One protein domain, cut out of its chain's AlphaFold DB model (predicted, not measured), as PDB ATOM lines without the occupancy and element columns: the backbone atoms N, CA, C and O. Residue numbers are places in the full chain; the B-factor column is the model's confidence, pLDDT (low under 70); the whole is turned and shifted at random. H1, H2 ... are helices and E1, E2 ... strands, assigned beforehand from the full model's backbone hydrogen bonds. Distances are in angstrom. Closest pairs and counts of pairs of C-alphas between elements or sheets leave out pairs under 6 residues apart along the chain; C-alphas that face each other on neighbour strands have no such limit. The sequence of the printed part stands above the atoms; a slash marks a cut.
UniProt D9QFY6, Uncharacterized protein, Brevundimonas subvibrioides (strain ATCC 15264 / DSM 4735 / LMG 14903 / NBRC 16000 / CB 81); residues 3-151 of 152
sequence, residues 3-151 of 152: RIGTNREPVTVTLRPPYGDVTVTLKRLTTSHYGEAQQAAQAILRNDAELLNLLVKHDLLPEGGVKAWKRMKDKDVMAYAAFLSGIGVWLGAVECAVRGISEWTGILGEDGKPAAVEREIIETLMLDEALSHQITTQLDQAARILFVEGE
ATOM      1  N   ARG A   3     202.541 155.690 130.233       44.25
ATOM      2  CA  ARG A   3     202.463 154.400 130.929       44.25
ATOM      3  C   ARG A   3     201.087 154.245 131.555       44.25
ATOM      4  O   ARG A   3     200.630 155.118 132.285       44.25
ATOM      5  N   ILE A   4     200.433 153.129 131.242       49.06
ATOM      6  CA  ILE A   4     199.169 152.741 131.862       49.06
ATOM      7  C   ILE A   4     199.503 151.813 133.029       49.06
ATOM      8  O   ILE A   4     199.880 150.659 132.821       49.06
ATOM      9  N   GLY A   5     199.399 152.332 134.249       51.47
ATOM     10  CA  GLY A   5     199.574 151.576 135.486       51.47
ATOM     11  C   GLY A   5     198.224 151.236 136.108       51.47
ATOM     12  O   GLY A   5     197.308 152.055 136.128       51.47
ATOM     13  N   THR A   6     198.084 150.028 136.646       54.12
ATOM     14  CA  THR A   6     196.986 149.702 137.563       54.12
ATOM     15  C   THR A   6     197.610 149.510 138.932       54.12
ATOM     16  O   THR A   6     198.233 148.481 139.186       54.12
ATOM     17  N   ASN A   7     197.508 150.512 139.812       56.06
ATOM     18  CA  ASN A   7     197.828 150.252 141.210       56.06
ATOM     19  C   ASN A   7     196.780 149.245 141.730       56.06
ATOM     20  O   ASN A   7     195.581 149.386 141.462       56.06
ATOM     21  N   ARG A   8     197.259 148.157 142.342       64.12
ATOM     22  CA  ARG A   8     196.437 147.050 142.865       64.12
ATOM     23  C   ARG A   8     196.143 147.210 144.354       64.12
ATOM     24  O   ARG A   8     195.522 146.325 144.938       64.12
ATOM     25  N   GLU A   9     196.614 148.293 144.960       77.38
ATOM     26  CA  GLU A   9     196.383 148.574 146.369       77.38
ATOM     27  C   GLU A   9     194.883 148.736 146.669       77.38
ATOM     28  O   GLU A   9     194.136 149.261 145.834       77.38
ATOM     29  N   PRO A  10     194.421 148.256 147.838       84.38
ATOM     30  CA  PRO A  10     193.081 148.546 148.325       84.38
ATOM     31  C   PRO A  10     192.833 150.054 148.414       84.38
ATOM     32  O   PRO A  10     193.746 150.832 148.689       84.38
ATOM     33  N   VAL A  11     191.583 150.461 148.212       86.75
ATOM     34  CA  VAL A  11     191.167 151.865 148.284       86.75
ATOM     35  C   VAL A  11     190.245 152.046 149.480       86.75
ATOM     36  O   VAL A  11     189.230 151.361 149.576       86.75
ATOM     37  N   THR A  12     190.569 152.986 150.366       91.19
ATOM     38  CA  THR A  12     189.693 153.390 151.473       91.19
ATOM     39  C   THR A  12     188.843 154.581 151.060       91.19
ATOM     40  O   THR A  12     189.362 155.590 150.580       91.19
ATOM     41  N   VAL A  13     187.532 154.471 151.259       90.88
ATOM     42  CA  VAL A  13     186.557 155.512 150.929       90.88
ATOM     43  C   VAL A  13     185.628 155.765 152.106       90.88
ATOM     44  O   VAL A  13     185.213 154.835 152.793       90.88
ATOM     45  N   THR A  14     185.280 157.028 152.333       93.56
ATOM     46  CA  THR A  14     184.203 157.405 153.255       93.56
ATOM     47  C   THR A  14     182.882 157.376 152.500       93.56
ATOM     48  O   THR A  14     182.783 157.933 151.400       93.56
ATOM     49  N   LEU A  15     181.872 156.719 153.066       93.00
ATOM     50  CA  LEU A  15     180.540 156.687 152.476       93.00
ATOM     51  C   LEU A  15     179.878 158.065 152.584       93.00
ATOM     52  O   LEU A  15     180.233 158.919 153.393       93.00
ATOM     53  N   ARG A  16     178.916 158.317 151.705       92.88
ATOM     54  CA  ARG A  16     178.123 159.546 151.706       92.88
ATOM     55  C   ARG A  16     176.980 159.425 152.717       92.88
ATOM     56  O   ARG A  16     176.575 158.303 153.040       92.88
ATOM     57  N   PRO A  17     176.409 160.561 153.167       90.81
ATOM     58  CA  PRO A  17     175.227 160.560 154.021       90.81
ATOM     59  C   PRO A  17     174.128 159.604 153.507       90.81
ATOM     60  O   PRO A  17     173.913 159.543 152.292       90.81
ATOM     61  N   PRO A  18     173.440 158.870 154.400       91.00
ATOM     62  CA  PRO A  18     173.490 159.006 155.861       91.00
ATOM     63  C   PRO A  18     174.712 158.362 156.549       91.00
ATOM     64  O   PRO A  18     174.939 158.654 157.714       91.00
ATOM     65  N   TYR A  19     175.544 157.588 155.847       91.62
ATOM     66  CA  TYR A  19     176.686 156.843 156.418       91.62
ATOM     67  C   TYR A  19     178.002 157.642 156.415       91.62
ATOM     68  O   TYR A  19     179.068 157.096 156.144       91.62
ATOM     69  N   GLY A  20     177.941 158.958 156.638       86.25
ATOM     70  CA  GLY A  20     179.098 159.860 156.490       86.25
ATOM     71  C   GLY A  20     180.279 159.575 157.430       86.25
ATOM     72  O   GLY A  20     181.378 160.080 157.214       86.25
ATOM     73  N   ASP A  21     180.046 158.788 158.473       90.06
ATOM     74  CA  ASP A  21     181.002 158.307 159.467       90.06
ATOM     75  C   ASP A  21     181.563 156.910 159.148       90.06
ATOM     76  O   ASP A  21     182.513 156.464 159.793       90.06
ATOM     77  N   VAL A  22     181.017 156.228 158.137       93.31
ATOM     78  CA  VAL A  22     181.471 154.906 157.712       93.31
ATOM     79  C   VAL A  22     182.613 155.040 156.713       93.31
ATOM     80  O   VAL A  22     182.471 155.651 155.650       93.31
ATOM     81  N   THR A  23     183.743 154.405 157.013       93.94
ATOM     82  CA  THR A  23     184.836 154.213 156.051       93.94
ATOM     83  C   THR A  23     184.901 152.757 155.639       93.94
ATOM     84  O   THR A  23     184.881 151.886 156.503       93.94
ATOM     85  N   VAL A  24     185.054 152.478 154.350       93.50
ATOM     86  CA  VAL A  24     185.187 151.117 153.827       93.50
ATOM     87  C   VAL A  24     186.466 151.027 153.012       93.50
ATOM     88  O   VAL A  24     186.702 151.859 152.136       93.50
ATOM     89  N   THR A  25     187.284 150.014 153.275       93.38
ATOM     90  CA  THR A  25     188.440 149.695 152.438       93.38
ATOM     91  C   THR A  25     188.079 148.553 151.505       93.38
ATOM     92  O   THR A  25     187.606 147.492 151.923       93.38
ATOM     93  N   LEU A  26     188.293 148.795 150.217       91.50
ATOM     94  CA  LEU A  26     187.857 147.944 149.127       91.50
ATOM     95  C   LEU A  26     189.057 147.403 148.356       91.50
ATOM     96  O   LEU A  26     189.877 148.150 147.820       91.50
ATOM     97  N   LYS A  27     189.129 146.082 148.250       89.62
ATOM     98  CA  LYS A  27     189.959 145.362 147.293       89.62
ATOM     99  C   LYS A  27     189.402 145.568 145.893       89.62
ATOM    100  O   LYS A  27     188.197 145.510 145.647       89.62
ATOM    101  N   ARG A  28     190.313 145.723 144.940       84.06
ATOM    102  CA  ARG A  28     189.960 145.803 143.529       84.06
ATOM    103  C   ARG A  28     189.498 144.442 143.015       84.06
ATOM    104  O   ARG A  28     190.297 143.513 142.898       84.06
ATOM    105  N   LEU A  29     188.223 144.344 142.657       85.94
ATOM    106  CA  LEU A  29     187.684 143.161 141.997       85.94
ATOM    107  C   LEU A  29     188.098 143.140 140.520       85.94
ATOM    108  O   LEU A  29     188.060 144.148 139.817       85.94
ATOM    109  N   THR A  30     188.503 141.964 140.054       85.31
ATOM    110  CA  THR A  30     188.766 141.683 138.633       85.31
ATOM    111  C   THR A  30     187.533 141.043 138.002       85.31
ATOM    112  O   THR A  30     186.637 140.577 138.705       85.31
ATOM    113  N   THR A  31     187.514 140.926 136.675       84.62
ATOM    114  CA  THR A  31     186.445 140.225 135.949       84.62
ATOM    115  C   THR A  31     186.207 138.799 136.459       84.62
ATOM    116  O   THR A  31     185.057 138.370 136.521       84.62
ATOM    117  N   SER A  32     187.256 138.073 136.872       87.00
ATOM    118  CA  SER A  32     187.099 136.726 137.440       87.00
ATOM    119  C   SER A  32     186.346 136.754 138.769       87.00
ATOM    120  O   SER A  32     185.417 135.976 138.944       87.00
ATOM    121  N   HIS A  33     186.655 137.706 139.653       90.38
ATOM    122  CA  HIS A  33     185.954 137.848 140.930       90.38
ATOM    123  C   HIS A  33     184.465 138.169 140.744       90.38
ATOM    124  O   HIS A  33     183.631 137.615 141.455       90.38
ATOM    125  N   TYR A  34     184.118 139.023 139.773       88.38
ATOM    126  CA  TYR A  34     182.715 139.293 139.435       88.38
ATOM    127  C   TYR A  34     182.010 138.044 138.889       88.38
ATOM    128  O   TYR A  34     180.874 137.764 139.268       88.38
ATOM    129  N   GLY A  35     182.691 137.261 138.045       90.25
ATOM    130  CA  GLY A  35     182.174 135.982 137.556       90.25
ATOM    131  C   GLY A  35     181.936 134.972 138.683       90.25
ATOM    132  O   GLY A  35     180.879 134.350 138.740       90.25
ATOM    133  N   GLU A  36     182.876 134.850 139.617       94.25
ATOM    134  CA  GLU A  36     182.750 133.989 140.800       94.25
ATOM    135  C   GLU A  36     181.626 134.448 141.736       94.25
ATOM    136  O   GLU A  36     180.877 133.616 142.246       94.25
ATOM    137  N   ALA A  37     181.480 135.759 141.946       94.50
ATOM    138  CA  ALA A  37     180.391 136.324 142.736       94.50
ATOM    139  C   ALA A  37     179.028 135.996 142.112       94.50
ATOM    140  O   ALA A  37     178.123 135.515 142.793       94.50
ATOM    141  N   GLN A  38     178.901 136.168 140.795       95.06
ATOM    142  CA  GLN A  38     177.686 135.815 140.069       95.06
ATOM    143  C   GLN A  38     177.384 134.311 140.154       95.06
ATOM    144  O   GLN A  38     176.229 133.927 140.339       95.06
ATOM    145  N   GLN A  39     178.401 133.455 140.032       97.19
ATOM    146  CA  GLN A  39     178.237 132.004 140.152       97.19
ATOM    147  C   GLN A  39     177.783 131.593 141.556       97.19
ATOM    148  O   GLN A  39     176.868 130.780 141.672       97.19
ATOM    149  N   ALA A  40     178.366 132.177 142.607       97.06
ATOM    150  CA  ALA A  40     177.972 131.914 143.989       97.06
ATOM    151  C   ALA A  40     176.515 132.334 144.256       97.06
ATOM    152  O   ALA A  40     175.728 131.532 144.756       97.06
ATOM    153  N   ALA A  41     176.114 133.532 143.814       97.44
ATOM    154  CA  ALA A  41     174.730 133.990 143.926       97.44
ATOM    155  C   ALA A  41     173.756 133.059 143.180       97.44
ATOM    156  O   ALA A  41     172.711 132.678 143.708       97.44
ATOM    157  N   GLN A  42     174.106 132.633 141.960       97.50
ATOM    158  CA  GLN A  42     173.285 131.691 141.196       97.50
ATOM    159  C   GLN A  42     173.203 130.302 141.836       97.50
ATOM    160  O   GLN A  42     172.170 129.647 141.698       97.50
ATOM    161  N   ALA A  43     174.260 129.838 142.505       97.62
ATOM    162  CA  ALA A  43     174.246 128.561 143.210       97.62
ATOM    163  C   ALA A  43     173.197 128.571 144.332       97.62
ATOM    164  O   ALA A  43     172.377 127.655 144.395       97.62
ATOM    165  N   ILE A  44     173.148 129.653 145.117       97.31
ATOM    166  CA  ILE A  44     172.136 129.862 146.162       97.31
ATOM    167  C   ILE A  44     170.732 129.911 145.549       97.31
ATOM    168  O   ILE A  44     169.847 129.180 145.984       97.31
ATOM    169  N   LEU A  45     170.521 130.707 144.493       96.62
ATOM    170  CA  LEU A  45     169.206 130.838 143.840       96.62
ATOM    171  C   LEU A  45     168.649 129.509 143.301       96.62
ATOM    172  O   LEU A  45     167.436 129.357 143.169       96.62
ATOM    173  N   ARG A  46     169.523 128.559 142.950       95.81
ATOM    174  CA  ARG A  46     169.141 127.227 142.454       95.81
ATOM    175  C   ARG A  46     168.945 126.203 143.573       95.81
ATOM    176  O   ARG A  46     168.416 125.126 143.306       95.81
ATOM    177  N   ASN A  47     169.365 126.516 144.795       97.62
ATOM    178  CA  ASN A  47     169.244 125.654 145.961       97.62
ATOM    179  C   ASN A  47     168.096 126.140 146.853       97.62
ATOM    180  O   ASN A  47     168.287 126.984 147.723       97.62
ATOM    181  N   ASP A  48     166.902 125.575 146.669       95.81
ATOM    182  CA  ASP A  48     165.707 125.985 147.420       95.81
ATOM    183  C   ASP A  48     165.888 125.946 148.940       95.81
ATOM    184  O   ASP A  48     165.320 126.782 149.633       95.81
ATOM    185  N   ALA A  49     166.624 124.965 149.471       97.00
ATOM    186  CA  ALA A  49     166.789 124.819 150.915       97.00
ATOM    187  C   ALA A  49     167.631 125.964 151.490       97.00
ATOM    188  O   ALA A  49     167.275 126.562 152.502       97.00
ATOM    189  N   GLU A  50     168.727 126.288 150.811       97.06
ATOM    190  CA  GLU A  50     169.621 127.381 151.186       97.06
ATOM    191  C   GLU A  50     168.965 128.744 150.964       97.06
ATOM    192  O   GLU A  50     168.959 129.580 151.868       97.06
ATOM    193  N   LEU A  51     168.320 128.930 149.810       96.94
ATOM    194  CA  LEU A  51     167.544 130.126 149.509       96.94
ATOM    195  C   LEU A  51     166.446 130.342 150.554       96.94
ATOM    196  O   LEU A  51     166.343 131.429 151.108       96.94
ATOM    197  N   LEU A  52     165.646 129.320 150.869       96.69
ATOM    198  CA  LEU A  52     164.562 129.449 151.843       96.69
ATOM    199  C   LEU A  52     165.083 129.824 153.234       96.69
ATOM    200  O   LEU A  52     164.474 130.665 153.893       96.69
ATOM    201  N   ASN A  53     166.208 129.248 153.666       97.06
ATOM    202  CA  ASN A  53     166.836 129.613 154.935       97.06
ATOM    203  C   ASN A  53     167.255 131.090 154.953       97.06
ATOM    204  O   ASN A  53     166.992 131.773 155.939       97.06
ATOM    205  N   LEU A  54     167.840 131.597 153.863       96.88
ATOM    206  CA  LEU A  54     168.195 133.013 153.735       96.88
ATOM    207  C   LEU A  54     166.963 133.922 153.747       96.88
ATOM    208  O   LEU A  54     166.956 134.926 154.454       96.88
ATOM    209  N   LEU A  55     165.909 133.554 153.015       97.44
ATOM    210  CA  LEU A  55     164.670 134.333 152.978       97.44
ATOM    211  C   LEU A  55     164.007 134.415 154.356       97.44
ATOM    212  O   LEU A  55     163.496 135.466 154.718       97.44
ATOM    213  N   VAL A  56     164.016 133.324 155.127       97.38
ATOM    214  CA  VAL A  56     163.491 133.308 156.501       97.38
ATOM    215  C   VAL A  56     164.371 134.140 157.429       97.38
ATOM    216  O   VAL A  56     163.849 134.936 158.202       97.38
ATOM    217  N   LYS A  57     165.694 133.961 157.352       96.81
ATOM    218  CA  LYS A  57     166.664 134.658 158.205       96.81
ATOM    219  C   LYS A  57     166.535 136.180 158.102       96.81
ATOM    220  O   LYS A  57     166.643 136.860 159.115       96.81
ATOM    221  N   HIS A  58     166.292 136.681 156.893       96.25
ATOM    222  CA  HIS A  58     166.260 138.110 156.578       96.25
ATOM    223  C   HIS A  58     164.842 138.674 156.378       96.25
ATOM    224  O   HIS A  58     164.698 139.783 155.879       96.25
ATOM    225  N   ASP A  59     163.802 137.911 156.736       95.56
ATOM    226  CA  ASP A  59     162.382 138.282 156.579       95.56
ATOM    227  C   ASP A  59     162.000 138.749 155.154       95.56
ATOM    228  O   ASP A  59     161.232 139.681 154.940       95.56
ATOM    229  N   LEU A  60     162.550 138.073 154.141       96.31
ATOM    230  CA  LEU A  60     162.358 138.384 152.715       96.31
ATOM    231  C   LEU A  60     161.271 137.528 152.058       96.31
ATOM    232  O   LEU A  60     161.178 137.443 150.829       96.31
ATOM    233  N   LEU A  61     160.479 136.816 152.856       97.06
ATOM    234  CA  LEU A  61     159.393 136.008 152.325       97.06
ATOM    235  C   LEU A  61     158.245 136.900 151.834       97.06
ATOM    236  O   LEU A  61     157.955 137.932 152.435       97.06
ATOM    237  N   PRO A  62     157.526 136.486 150.775       95.19
ATOM    238  CA  PRO A  62     156.302 137.168 150.387       95.19
ATOM    239  C   PRO A  62     155.260 137.101 151.510       95.19
ATOM    240  O   PRO A  62     155.282 136.195 152.351       95.19
ATOM    241  N   GLU A  63     154.292 138.016 151.478       93.38
ATOM    242  CA  GLU A  63     153.170 138.026 152.417       93.38
ATOM    243  C   GLU A  63     152.465 136.654 152.447       93.38
ATOM    244  O   GLU A  63     152.096 136.093 151.413       93.38
ATOM    245  N   GLY A  64     152.318 136.075 153.643       92.94
ATOM    246  CA  GLY A  64     151.871 134.686 153.827       92.94
ATOM    247  C   GLY A  64     153.008 133.655 153.938       92.94
ATOM    248  O   GLY A  64     152.745 132.449 154.043       92.94
ATOM    249  N   GLY A  65     154.261 134.110 153.948       96.31
ATOM    250  CA  GLY A  65     155.445 133.340 154.309       96.31
ATOM    251  C   GLY A  65     155.755 132.192 153.346       96.31
ATOM    252  O   GLY A  65     155.503 132.245 152.141       96.31
ATOM    253  N   VAL A  66     156.266 131.087 153.897       96.44
ATOM    254  CA  VAL A  66     156.697 129.904 153.129       96.44
ATOM    255  C   VAL A  66     155.579 129.334 152.245       96.44
ATOM    256  O   VAL A  66     155.840 128.847 151.145       96.44
ATOM    257  N   LYS A  67     154.318 129.392 152.695       96.31
ATOM    258  CA  LYS A  67     153.173 128.903 151.907       96.31
ATOM    259  C   LYS A  67     152.952 129.750 150.653       96.31
ATOM    260  O   LYS A  67     152.706 129.187 149.587       96.31
ATOM    261  N   ALA A  68     153.045 131.073 150.779       95.56
ATOM    262  CA  ALA A  68     152.919 131.989 149.653       95.56
ATOM    263  C   ALA A  68     154.088 131.833 148.676       95.56
ATOM    264  O   ALA A  68     153.854 131.732 147.475       95.56
ATOM    265  N   TRP A  69     155.313 131.685 149.186       96.25
ATOM    266  CA  TRP A  69     156.498 131.419 148.366       96.25
ATOM    267  C   TRP A  69     156.361 130.134 147.534       96.25
ATOM    268  O   TRP A  69     156.523 130.169 146.315       96.25
ATOM    269  N   LYS A  70     155.955 129.013 148.154       95.56
ATOM    270  CA  LYS A  70     155.699 127.750 147.432       95.56
ATOM    271  C   LYS A  70     154.608 127.907 146.375       95.56
ATOM    272  O   LYS A  70     154.775 127.481 145.240       95.56
ATOM    273  N   ARG A  71     153.496 128.561 146.725       96.06
ATOM    274  CA  ARG A  71     152.399 128.807 145.780       96.06
ATOM    275  C   ARG A  71     152.855 129.650 144.590       96.06
ATOM    276  O   ARG A  71     152.458 129.342 143.473       96.06
ATOM    277  N   MET A  72     153.637 130.699 144.835       95.88
ATOM    278  CA  MET A  72     154.194 131.560 143.794       95.88
ATOM    279  C   MET A  72     155.060 130.730 142.847       95.88
ATOM    280  O   MET A  72     154.806 130.711 141.650       95.88
ATOM    281  N   LYS A  73     155.989 129.943 143.394       94.31
ATOM    282  CA  LYS A  73     156.839 129.039 142.619       94.31
ATOM    283  C   LYS A  73     156.049 128.054 141.750       94.31
ATOM    284  O   LYS A  73     156.371 127.882 140.578       94.31
ATOM    285  N   ASP A  74     155.019 127.426 142.313       95.81
ATOM    286  CA  ASP A  74     154.288 126.345 141.642       95.81
ATOM    287  C   ASP A  74     153.215 126.847 140.664       95.81
ATOM    288  O   ASP A  74     152.845 126.135 139.730       95.81
ATOM    289  N   LYS A  75     152.646 128.036 140.907       96.19
ATOM    290  CA  LYS A  75     151.432 128.509 140.216       96.19
ATOM    291  C   LYS A  75     151.575 129.858 139.524       96.19
ATOM    292  O   LYS A  75     150.716 130.187 138.713       96.19
ATOM    293  N   ASP A  76     152.610 130.627 139.836       95.56
ATOM    294  CA  ASP A  76     152.847 131.955 139.272       95.56
ATOM    295  C   ASP A  76     154.334 132.148 138.953       95.56
ATOM    296  O   ASP A  76     155.087 132.838 139.642       95.56
ATOM    297  N   VAL A  77     154.766 131.491 137.874       92.38
ATOM    298  CA  VAL A  77     156.168 131.475 137.435       92.38
ATOM    299  C   VAL A  77     156.687 132.885 137.137       92.38
ATOM    300  O   VAL A  77     157.861 133.159 137.367       92.38
ATOM    301  N   MET A  78     155.826 133.793 136.666       95.81
ATOM    302  CA  MET A  78     156.213 135.177 136.384       95.81
ATOM    303  C   MET A  78     156.471 135.957 137.673       95.81
ATOM    304  O   MET A  78     157.514 136.605 137.783       95.81
ATOM    305  N   ALA A  79     155.582 135.853 138.666       94.38
ATOM    306  CA  ALA A  79     155.821 136.452 139.978       94.38
ATOM    307  C   ALA A  79     157.057 135.845 140.655       94.38
ATOM    308  O   ALA A  79     157.869 136.575 141.220       94.38
ATOM    309  N   TYR A  80     157.255 134.528 140.529       95.50
ATOM    310  CA  TYR A  80     158.433 133.851 141.068       95.50
ATOM    311  C   TYR A  80     159.731 134.326 140.404       95.50
ATOM    312  O   TYR A  80     160.710 134.596 141.093       95.50
ATOM    313  N   ALA A  81     159.743 134.498 139.080       95.38
ATOM    314  CA  ALA A  81     160.902 135.019 138.361       95.38
ATOM    315  C   ALA A  81     161.219 136.473 138.748       95.38
ATOM    316  O   ALA A  81     162.390 136.816 138.929       95.38
ATOM    317  N   ALA A  82     160.200 137.320 138.920       96.00
ATOM    318  CA  ALA A  82     160.381 138.695 139.387       96.00
ATOM    319  C   ALA A  82     160.938 138.736 140.821       96.00
ATOM    320  O   ALA A  82     161.904 139.450 141.088       96.00
ATOM    321  N   PHE A  83     160.392 137.905 141.712       96.06
ATOM    322  CA  PHE A  83     160.881 137.734 143.078       96.06
ATOM    323  C   PHE A  83     162.353 137.295 143.102       96.06
ATOM    324  O   PHE A  83     163.190 137.959 143.712       96.06
ATOM    325  N   LEU A  84     162.706 136.233 142.366       96.06
ATOM    326  CA  LEU A  84     164.090 135.759 142.273       96.06
ATOM    327  C   LEU A  84     165.036 136.783 141.641       96.06
ATOM    328  O   LEU A  84     166.219 136.782 141.969       96.06
ATOM    329  N   SER A  85     164.546 137.653 140.757       95.19
ATOM    330  CA  SER A  85     165.367 138.714 140.165       95.19
ATOM    331  C   SER A  85     165.800 139.727 141.224       95.19
ATOM    332  O   SER A  85     166.980 140.063 141.287       95.19
ATOM    333  N   GLY A  86     164.882 140.148 142.102       94.75
ATOM    334  CA  GLY A  86     165.212 141.022 143.232       94.75
ATOM    335  C   GLY A  86     166.211 140.372 144.194       94.75
ATOM    336  O   GLY A  86     167.250 140.956 144.501       94.75
ATOM    337  N   ILE A  87     165.954 139.118 144.583       97.31
ATOM    338  CA  ILE A  87     166.866 138.356 145.449       97.31
ATOM    339  C   ILE A  87     168.237 138.154 144.789       97.31
ATOM    340  O   ILE A  87     169.264 138.235 145.454       97.31
ATOM    341  N   GLY A  88     168.276 137.931 143.475       96.44
ATOM    342  CA  GLY A  88     169.517 137.757 142.729       96.44
ATOM    343  C   GLY A  88     170.376 139.016 142.668       96.44
ATOM    344  O   GLY A  88     171.598 138.909 142.758       96.44
ATOM    345  N   VAL A  89     169.763 140.200 142.568       95.19
ATOM    346  CA  VAL A  89     170.484 141.480 142.661       95.19
ATOM    347  C   VAL A  89     171.108 141.642 144.047       95.19
ATOM    348  O   VAL A  89     172.302 141.927 144.143       95.19
ATOM    349  N   TRP A  90     170.336 141.390 145.109       97.25
ATOM    350  CA  TRP A  90     170.833 141.457 146.485       97.25
ATOM    351  C   TRP A  90     171.973 140.460 146.741       97.25
ATOM    352  O   TRP A  90     173.050 140.866 147.174       97.25
ATOM    353  N   LEU A  91     171.800 139.180 146.388       97.62
ATOM    354  CA  LEU A  91     172.859 138.174 146.521       97.62
ATOM    355  C   LEU A  91     174.101 138.553 145.709       97.62
ATOM    356  O   LEU A  91     175.215 138.416 146.200       97.62
ATOM    357  N   GLY A  92     173.935 139.079 144.493       96.19
ATOM    358  CA  GLY A  92     175.053 139.572 143.690       96.19
ATOM    359  C   GLY A  92     175.849 140.674 144.400       96.19
ATOM    360  O   GLY A  92     177.082 140.624 144.413       96.19
ATOM    361  N   ALA A  93     175.161 141.628 145.034       95.94
ATOM    362  CA  ALA A  93     175.792 142.676 145.833       95.94
ATOM    363  C   ALA A  93     176.529 142.099 147.052       95.94
ATOM    364  O   ALA A  93     177.696 142.433 147.264       95.94
ATOM    365  N   VAL A  94     175.901 141.175 147.790       97.81
ATOM    366  CA  VAL A  94     176.514 140.467 148.929       97.81
ATOM    367  C   VAL A  94     177.782 139.733 148.499       97.81
ATOM    368  O   VAL A  94     178.833 139.906 149.111       97.81
ATOM    369  N   GLU A  95     177.731 138.950 147.422       97.25
ATOM    370  CA  GLU A  95     178.878 138.176 146.941       97.25
ATOM    371  C   GLU A  95     180.044 139.056 146.474       97.25
ATOM    372  O   GLU A  95     181.212 138.697 146.671       97.25
ATOM    373  N   CYS A  96     179.743 140.206 145.865       95.12
ATOM    374  CA  CYS A  96     180.754 141.196 145.502       95.12
ATOM    375  C   CYS A  96     181.350 141.850 146.752       95.12
ATOM    376  O   CYS A  96     182.570 141.953 146.861       95.12
ATOM    377  N   ALA A  97     180.514 142.241 147.713       95.56
ATOM    378  CA  ALA A  97     180.943 142.858 148.962       95.56
ATOM    379  C   ALA A  97     181.810 141.913 149.808       95.56
ATOM    380  O   ALA A  97     182.872 142.324 150.260       95.56
ATOM    381  N   VAL A  98     181.444 140.634 149.938       95.81
ATOM    382  CA  VAL A  98     182.239 139.615 150.657       95.81
ATOM    383  C   VAL A  98     183.651 139.474 150.076       95.81
ATOM    384  O   VAL A  98     184.614 139.255 150.807       95.81
ATOM    385  N   ARG A  99     183.799 139.599 148.754       94.06
ATOM    386  CA  ARG A  99     185.110 139.523 148.083       94.06
ATOM    387  C   ARG A  99     185.862 140.849 148.122       94.06
ATOM    388  O   ARG A  99     187.094 140.866 148.137       94.06
ATOM    389  N   GLY A 100     185.115 141.944 148.061       93.31
ATOM    390  CA  GLY A 100     185.628 143.279 147.825       93.31
ATOM    391  C   GLY A 100     185.948 144.053 149.092       93.31
ATOM    392  O   GLY A 100     186.912 144.799 149.092       93.31
ATOM    393  N   ILE A 101     185.212 143.881 150.184       94.56
ATOM    394  CA  ILE A 101     185.469 144.612 151.427       94.56
ATOM    395  C   ILE A 101     186.590 143.910 152.197       94.56
ATOM    396  O   ILE A 101     186.534 142.705 152.440       94.56
ATOM    397  N   SER A 102     187.635 144.650 152.568       92.81
ATOM    398  CA  SER A 102     188.704 144.141 153.438       92.81
ATOM    399  C   SER A 102     188.520 144.539 154.897       92.81
ATOM    400  O   SER A 102     188.842 143.758 155.784       92.81
ATOM    401  N   GLU A 103     188.032 145.750 155.132       92.88
ATOM    402  CA  GLU A 103     187.824 146.339 156.455       92.88
ATOM    403  C   GLU A 103     186.802 147.476 156.332       92.88
ATOM    404  O   GLU A 103     186.610 148.048 155.253       92.88
ATOM    405  N   TRP A 104     186.169 147.822 157.447       93.94
ATOM    406  CA  TRP A 104     185.377 149.036 157.572       93.94
ATOM    407  C   TRP A 104     185.481 149.613 158.984       93.94
ATOM    408  O   TRP A 104     185.912 148.941 159.923       93.94
ATOM    409  N   THR A 105     185.060 150.863 159.142       91.75
ATOM    410  CA  THR A 105     184.815 151.499 160.441       91.75
ATOM    411  C   THR A 105     183.479 152.245 160.396       91.75
ATOM    412  O   THR A 105     182.924 152.422 159.315       91.75
ATOM    413  N   GLY A 106     182.922 152.623 161.550       87.38
ATOM    414  CA  GLY A 106     181.619 153.306 161.659       87.38
ATOM    415  C   GLY A 106     180.406 152.367 161.690       87.38
ATOM    416  O   GLY A 106     179.378 152.707 162.261       87.38
ATOM    417  N   ILE A 107     180.537 151.141 161.179       89.44
ATOM    418  CA  ILE A 107     179.547 150.076 161.386       89.44
ATOM    419  C   ILE A 107     179.895 149.362 162.685       89.44
ATOM    420  O   ILE A 107     180.929 148.698 162.752       89.44
ATOM    421  N   LEU A 108     179.068 149.518 163.717       89.25
ATOM    422  CA  LEU A 108     179.335 148.972 165.046       89.25
ATOM    423  C   LEU A 108     178.572 147.665 165.283       89.25
ATOM    424  O   LEU A 108     177.414 147.534 164.894       89.25
ATOM    425  N   GLY A 109     179.230 146.706 165.930       85.69
ATOM    426  CA  GLY A 109     178.588 145.525 166.497       85.69
ATOM    427  C   GLY A 109     177.917 145.830 167.839       85.69
ATOM    428  O   GLY A 109     177.998 146.942 168.364       85.69
ATOM    429  N   GLU A 110     177.289 144.814 168.432       85.38
ATOM    430  CA  GLU A 110     176.591 144.941 169.724       85.38
ATOM    431  C   GLU A 110     177.516 145.354 170.883       85.38
ATOM    432  O   GLU A 110     177.064 145.951 171.858       85.38
ATOM    433  N   ASP A 111     178.820 145.080 170.776       86.81
ATOM    434  CA  ASP A 111     179.829 145.460 171.769       86.81
ATOM    435  C   ASP A 111     180.382 146.887 171.577       86.81
ATOM    436  O   ASP A 111     181.305 147.297 172.287       86.81
ATOM    437  N   GLY A 112     179.835 147.649 170.621       83.94
ATOM    438  CA  GLY A 112     180.241 149.019 170.310       83.94
ATOM    439  C   GLY A 112     181.571 149.139 169.558       83.94
ATOM    440  O   GLY A 112     182.050 150.256 169.356       83.94
ATOM    441  N   LYS A 113     182.184 148.026 169.138       86.12
ATOM    442  CA  LYS A 113     183.376 148.021 168.275       86.12
ATOM    443  C   LYS A 113     182.983 147.900 166.805       86.12
ATOM    444  O   LYS A 113     181.855 147.505 166.522       86.12
ATOM    445  N   PRO A 114     183.893 148.197 165.858       85.69
ATOM    446  CA  PRO A 114     183.646 147.915 164.451       85.69
ATOM    447  C   PRO A 114     183.209 146.463 164.247       85.69
ATOM    448  O   PRO A 114     183.878 145.538 164.712       85.69
ATOM    449  N   ALA A 115     182.080 146.276 163.570       90.12
ATOM    450  CA  ALA A 115     181.545 144.965 163.248       90.12
ATOM    451  C   ALA A 115     182.546 144.192 162.374       90.12
ATOM    452  O   ALA A 115     183.273 144.789 161.579       90.12
ATOM    453  N   ALA A 116     182.592 142.867 162.490       89.81
ATOM    454  CA  ALA A 116     183.443 142.064 161.618       89.81
ATOM    455  C   ALA A 116     182.940 142.117 160.163       89.81
ATOM    456  O   ALA A 116     181.736 142.169 159.914       89.81
ATOM    457  N   VAL A 117     183.848 142.074 159.184       92.38
ATOM    458  CA  VAL A 117     183.480 141.965 157.761       92.38
ATOM    459  C   VAL A 117     183.137 140.507 157.455       92.38
ATOM    460  O   VAL A 117     183.908 139.769 156.843       92.38
ATOM    461  N   GLU A 118     181.982 140.071 157.944       94.19
ATOM    462  CA  GLU A 118     181.474 138.715 157.764       94.19
ATOM    463  C   GLU A 118     180.244 138.710 156.867       94.19
ATOM    464  O   GLU A 118     179.472 139.671 156.817       94.19
ATOM    465  N   ARG A 119     180.043 137.589 156.166       94.75
ATOM    466  CA  ARG A 119     178.922 137.407 155.238       94.75
ATOM    467  C   ARG A 119     177.582 137.763 155.872       94.75
ATOM    468  O   ARG A 119     176.803 138.455 155.242       94.75
ATOM    469  N   GLU A 120     177.320 137.316 157.093       94.00
ATOM    470  CA  GLU A 120     176.045 137.553 157.776       94.00
ATOM    471  C   GLU A 120     175.756 139.043 158.014       94.00
ATOM    472  O   GLU A 120     174.632 139.510 157.810       94.00
ATOM    473  N   ILE A 121     176.784 139.805 158.384       94.44
ATOM    474  CA  ILE A 121     176.668 141.253 158.573       94.44
ATOM    475  C   ILE A 121     176.465 141.926 157.212       94.44
ATOM    476  O   ILE A 121     175.582 142.767 157.065       94.44
ATOM    477  N   ILE A 122     177.214 141.505 156.189       96.31
ATOM    478  CA  ILE A 122     177.065 142.014 154.819       96.31
ATOM    479  C   ILE A 122     175.664 141.728 154.269       96.31
ATOM    480  O   ILE A 122     175.060 142.623 153.691       96.31
ATOM    481  N   GLU A 123     175.132 140.518 154.450       96.94
ATOM    482  CA  GLU A 123     173.777 140.144 154.026       96.94
ATOM    483  C   GLU A 123     172.742 141.135 154.560       96.94
ATOM    484  O   GLU A 123     171.943 141.653 153.781       96.94
ATOM    485  N   THR A 124     172.826 141.442 155.857       95.50
ATOM    486  CA  THR A 124     171.924 142.370 156.547       95.50
ATOM    487  C   THR A 124     172.094 143.799 156.033       95.50
ATOM    488  O   THR A 124     171.119 144.459 155.687       95.50
ATOM    489  N   LEU A 125     173.335 144.284 155.934       95.00
ATOM    490  CA  LEU A 125     173.620 145.649 155.486       95.00
ATOM    491  C   LEU A 125     173.211 145.882 154.028       95.00
ATOM    492  O   LEU A 125     172.732 146.956 153.690       95.00
ATOM    493  N   MET A 126     173.373 144.882 153.160       96.44
ATOM    494  CA  MET A 126     173.047 144.993 151.734       96.44
ATOM    495  C   MET A 126     171.539 145.020 151.450       96.44
ATOM    496  O   MET A 126     171.159 145.242 150.298       96.44
ATOM    497  N   LEU A 127     170.689 144.802 152.461       96.25
ATOM    498  CA  LEU A 127     169.245 145.057 152.372       96.25
ATOM    499  C   LEU A 127     168.926 146.552 152.352       96.25
ATOM    500  O   LEU A 127     167.898 146.952 151.808       96.25
ATOM    501  N   ASP A 128     169.803 147.381 152.918       95.44
ATOM    502  CA  ASP A 128     169.705 148.824 152.790       95.44
ATOM    503  C   ASP A 128     170.145 149.238 151.379       95.44
ATOM    504  O   ASP A 128     171.317 149.141 151.004       95.44
ATOM    505  N   GLU A 129     169.185 149.700 150.577       92.19
ATOM    506  CA  GLU A 129     169.408 150.060 149.178       92.19
ATOM    507  C   GLU A 129     170.434 151.192 149.019       92.19
ATOM    508  O   GLU A 129     171.257 151.156 148.101       92.19
ATOM    509  N   ALA A 130     170.439 152.175 149.924       93.50
ATOM    510  CA  ALA A 130     171.349 153.312 149.841       93.50
ATOM    511  C   ALA A 130     172.789 152.885 150.141       93.50
ATOM    512  O   ALA A 130     173.713 153.274 149.421       93.50
ATOM    513  N   LEU A 131     172.987 152.065 151.175       93.81
ATOM    514  CA  LEU A 131     174.298 151.508 151.505       93.81
ATOM    515  C   LEU A 131     174.785 150.559 150.405       93.81
ATOM    516  O   LEU A 131     175.908 150.702 149.912       93.81
ATOM    517  N   SER A 132     173.928 149.630 149.978       95.25
ATOM    518  CA  SER A 132     174.220 148.646 148.934       95.25
ATOM    519  C   SER A 132     174.626 149.316 147.620       95.25
ATOM    520  O   SER A 132     175.661 148.983 147.032       95.25
ATOM    521  N   HIS A 133     173.888 150.345 147.193       94.44
ATOM    522  CA  HIS A 133     174.209 151.112 145.990       94.44
ATOM    523  C   HIS A 133     175.563 151.824 146.091       94.44
ATOM    524  O   HIS A 133     176.353 151.809 145.142       94.44
ATOM    525  N   GLN A 134     175.861 152.437 147.239       94.31
ATOM    526  CA  GLN A 134     177.142 153.111 147.436       94.31
ATOM    527  C   GLN A 134     178.308 152.123 147.393       94.31
ATOM    528  O   GLN A 134     179.260 152.351 146.648       94.31
ATOM    529  N   ILE A 135     178.229 151.006 148.123       93.06
ATOM    530  CA  ILE A 135     179.311 150.014 148.157       93.06
ATOM    531  C   ILE A 135     179.527 149.386 146.779       93.06
ATOM    532  O   ILE A 135     180.661 149.326 146.305       93.06
ATOM    533  N   THR A 136     178.462 148.965 146.096       92.62
ATOM    534  CA  THR A 136     178.571 148.365 144.755       92.62
ATOM    535  C   THR A 136     179.142 149.344 143.728       92.62
ATOM    536  O   THR A 136     180.001 148.962 142.931       92.62
ATOM    537  N   THR A 137     178.766 150.624 143.796       91.38
ATOM    538  CA  THR A 137     179.356 151.680 142.958       91.38
ATOM    539  C   THR A 137     180.849 151.847 143.231       91.38
ATOM    540  O   THR A 137     181.639 151.964 142.294       91.38
ATOM    541  N   GLN A 138     181.261 151.843 144.500       89.56
ATOM    542  CA  GLN A 138     182.673 151.969 144.860       89.56
ATOM    543  C   GLN A 138     183.493 150.744 144.427       89.56
ATOM    544  O   GLN A 138     184.613 150.903 143.947       89.56
ATOM    545  N   LEU A 139     182.930 149.533 144.496       88.75
ATOM    546  CA  LEU A 139     183.567 148.314 143.982       88.75
ATOM    547  C   LEU A 139     183.778 148.360 142.459       88.75
ATOM    548  O   LEU A 139     184.855 148.004 141.970       88.75
ATOM    549  N   ASP A 140     182.788 148.847 141.707       85.62
ATOM    550  CA  ASP A 140     182.906 149.040 140.257       85.62
ATOM    551  C   ASP A 140     183.935 150.131 139.909       85.62
ATOM    552  O   ASP A 140     184.772 149.947 139.022       85.62
ATOM    553  N   GLN A 141     183.952 151.242 140.650       81.00
ATOM    554  CA  GLN A 141     184.955 152.298 140.477       81.00
ATOM    555  C   GLN A 141     186.369 151.797 140.785       81.00
ATOM    556  O   GLN A 141     187.280 152.012 139.979       81.00
ATOM    557  N   ALA A 142     186.549 151.067 141.890       71.19
ATOM    558  CA  ALA A 142     187.821 150.452 142.251       71.19
ATOM    559  C   ALA A 142     188.314 149.506 141.147       71.19
ATOM    560  O   ALA A 142     189.498 149.517 140.811       71.19
ATOM    561  N   ALA A 143     187.414 148.755 140.497       69.00
ATOM    562  CA  ALA A 143     187.744 147.889 139.364       69.00
ATOM    563  C   ALA A 143     188.299 148.650 138.143       69.00
ATOM    564  O   ALA A 143     189.094 148.082 137.388       69.00
ATOM    565  N   ARG A 144     187.969 149.938 137.963       62.88
ATOM    566  CA  ARG A 144     188.218 150.710 136.729       62.88
ATOM    567  C   ARG A 144     189.436 151.643 136.742       62.88
ATOM    568  O   ARG A 144     189.748 152.196 135.691       62.88
ATOM    569  N   ILE A 145     190.162 151.815 137.851       55.44
ATOM    570  CA  ILE A 145     191.244 152.821 137.915       55.44
ATOM    571  C   ILE A 145     192.422 152.475 136.979       55.44
ATOM    572  O   ILE A 145     193.189 151.535 137.216       55.44
ATOM    573  N   LEU A 146     192.535 153.250 135.900       48.44
ATOM    574  CA  LEU A 146     193.666 153.359 134.979       48.44
ATOM    575  C   LEU A 146     194.469 154.602 135.389       48.44
ATOM    576  O   LEU A 146     193.922 155.702 135.366       48.44
ATOM    577  N   PHE A 147     195.746 154.460 135.745       51.75
ATOM    578  CA  PHE A 147     196.644 155.609 135.901       51.75
ATOM    579  C   PHE A 147     197.380 155.844 134.584       51.75
ATOM    580  O   PHE A 147     198.018 154.930 134.067       51.75
ATOM    581  N   VAL A 148     197.272 157.057 134.038       46.16
ATOM    582  CA  VAL A 148     198.008 157.512 132.852       46.16
ATOM    583  C   VAL A 148     199.181 158.354 133.350       46.16
ATOM    584  O   VAL A 148     199.014 159.532 133.652       46.16
ATOM    585  N   GLU A 149     200.366 157.758 133.469       43.78
ATOM    586  CA  GLU A 149     201.592 158.518 133.728       43.78
ATOM    587  C   GLU A 149     202.078 159.132 132.412       43.78
ATOM    588  O   GLU A 149     202.438 158.413 131.475       43.78
ATOM    589  N   GLY A 150     202.066 160.463 132.328       38.81
ATOM    590  CA  GLY A 150     202.735 161.223 131.276       38.81
ATOM    591  C   GLY A 150     204.007 161.858 131.828       38.81
ATOM    592  O   GLY A 150     203.934 162.638 132.775       38.81
ATOM    593  N   GLU A 151     205.162 161.531 131.245       38.84
ATOM    594  CA  GLU A 151     206.414 162.265 131.483       38.84
ATOM    595  C   GLU A 151     206.208 163.751 131.131       38.84
ATOM    596  O   GLU A 151     205.787 164.061 130.013       38.84
TER     597      GLU A 151
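Overview. This is residues 3 to 151 of the 152 residues of an uncharacterized protein of Brevundimonas subvibrioides (strain ATCC 15264 / DSM 4735 / LMG 14903 / NBRC 16000 / CB 81) (UniProt D9QFY6). The long helix H4 runs through the middle of an elongated body; H1, H5 and H6 pack on it, and H3 meets its first end. At its last end a small three-stranded sheet, E2 E3 E4, has H6 over one face, and beyond it E1 and E5 pair as a ribbon at one far end of the long axis, with H3 at the other. The printed part has 149 residues, with six named helices and five named strands in the order E1 E2 E3 H1 H2 H3 H4 E4 H5 H6 E5; both sheets are antiparallel and the class is mostly helix. It is only just loose, close to compact, with a radius of gyration of the C-alphas of 17.8 A and spans of 65 by 38 by 23 A.

Arrangement. E2, residues 11 to 14, and E3, residues 23 to 26, form a hairpin, with N 13 and O 24 at 2.9 A. E4, residues 101 to 105, is antiparallel to E3, with N 105 and O 23 at 2.8 A. H6, residues 129 to 144, is on this sheet at a height of 9.9 A, two layers with the helix on one face; it runs slantwise to the strands, at 39 degrees to E3 on the local plane. The hub is H4, residues 77 to 100, which touches four helices. With its residues 93 to 100 alone it touches H6, the closest C-alphas, of Ala 93 and Thr 136, being 6.4 A apart. H1, residues 31 to 46, touches H4 at a steep tilt of 42 degrees, opposite ways, closest at the C-alphas of Ala 37 and Glu 95, 4.8 A. H5, residues 119 to 125, touches H4 at Glu 123 and Val 94, C-alphas 5.8 A apart. H3, residues 65 to 75, touches H4 at Lys 73 and Tyr 80, C-alphas 5.3 A apart. H2, residues 48 to 57, only just touches H1, with 3 pairs of C-alphas within 8 A, and only at the corner. E1, residues 3 to 5, is antiparallel to E5, residues 147 to 150, with N 5 and O 147 at 2.9 A. In H1 to H6 every O i to N i+4 pair is within hydrogen-bond range.

Along the chain. E1 begins at C-alpha 3, (202.463, 154.400, 130.929), and E5 ends at C-alpha 150, (202.735, 161.223, 131.276). H4 measures 33.4 A, from C-alpha 77 at (156.168, 131.475, 137.435); H1 and H6 measure 22.6 A each.

Size, cuts and confidence. The C-alphas farthest apart, of Lys 67 and Glu 151, are 66.1 A apart. The printed part has no cut. The link E4 to H5 is long, residues 106 to 118. Residues 3 to 8 and 143 to 151 have pLDDT under 70.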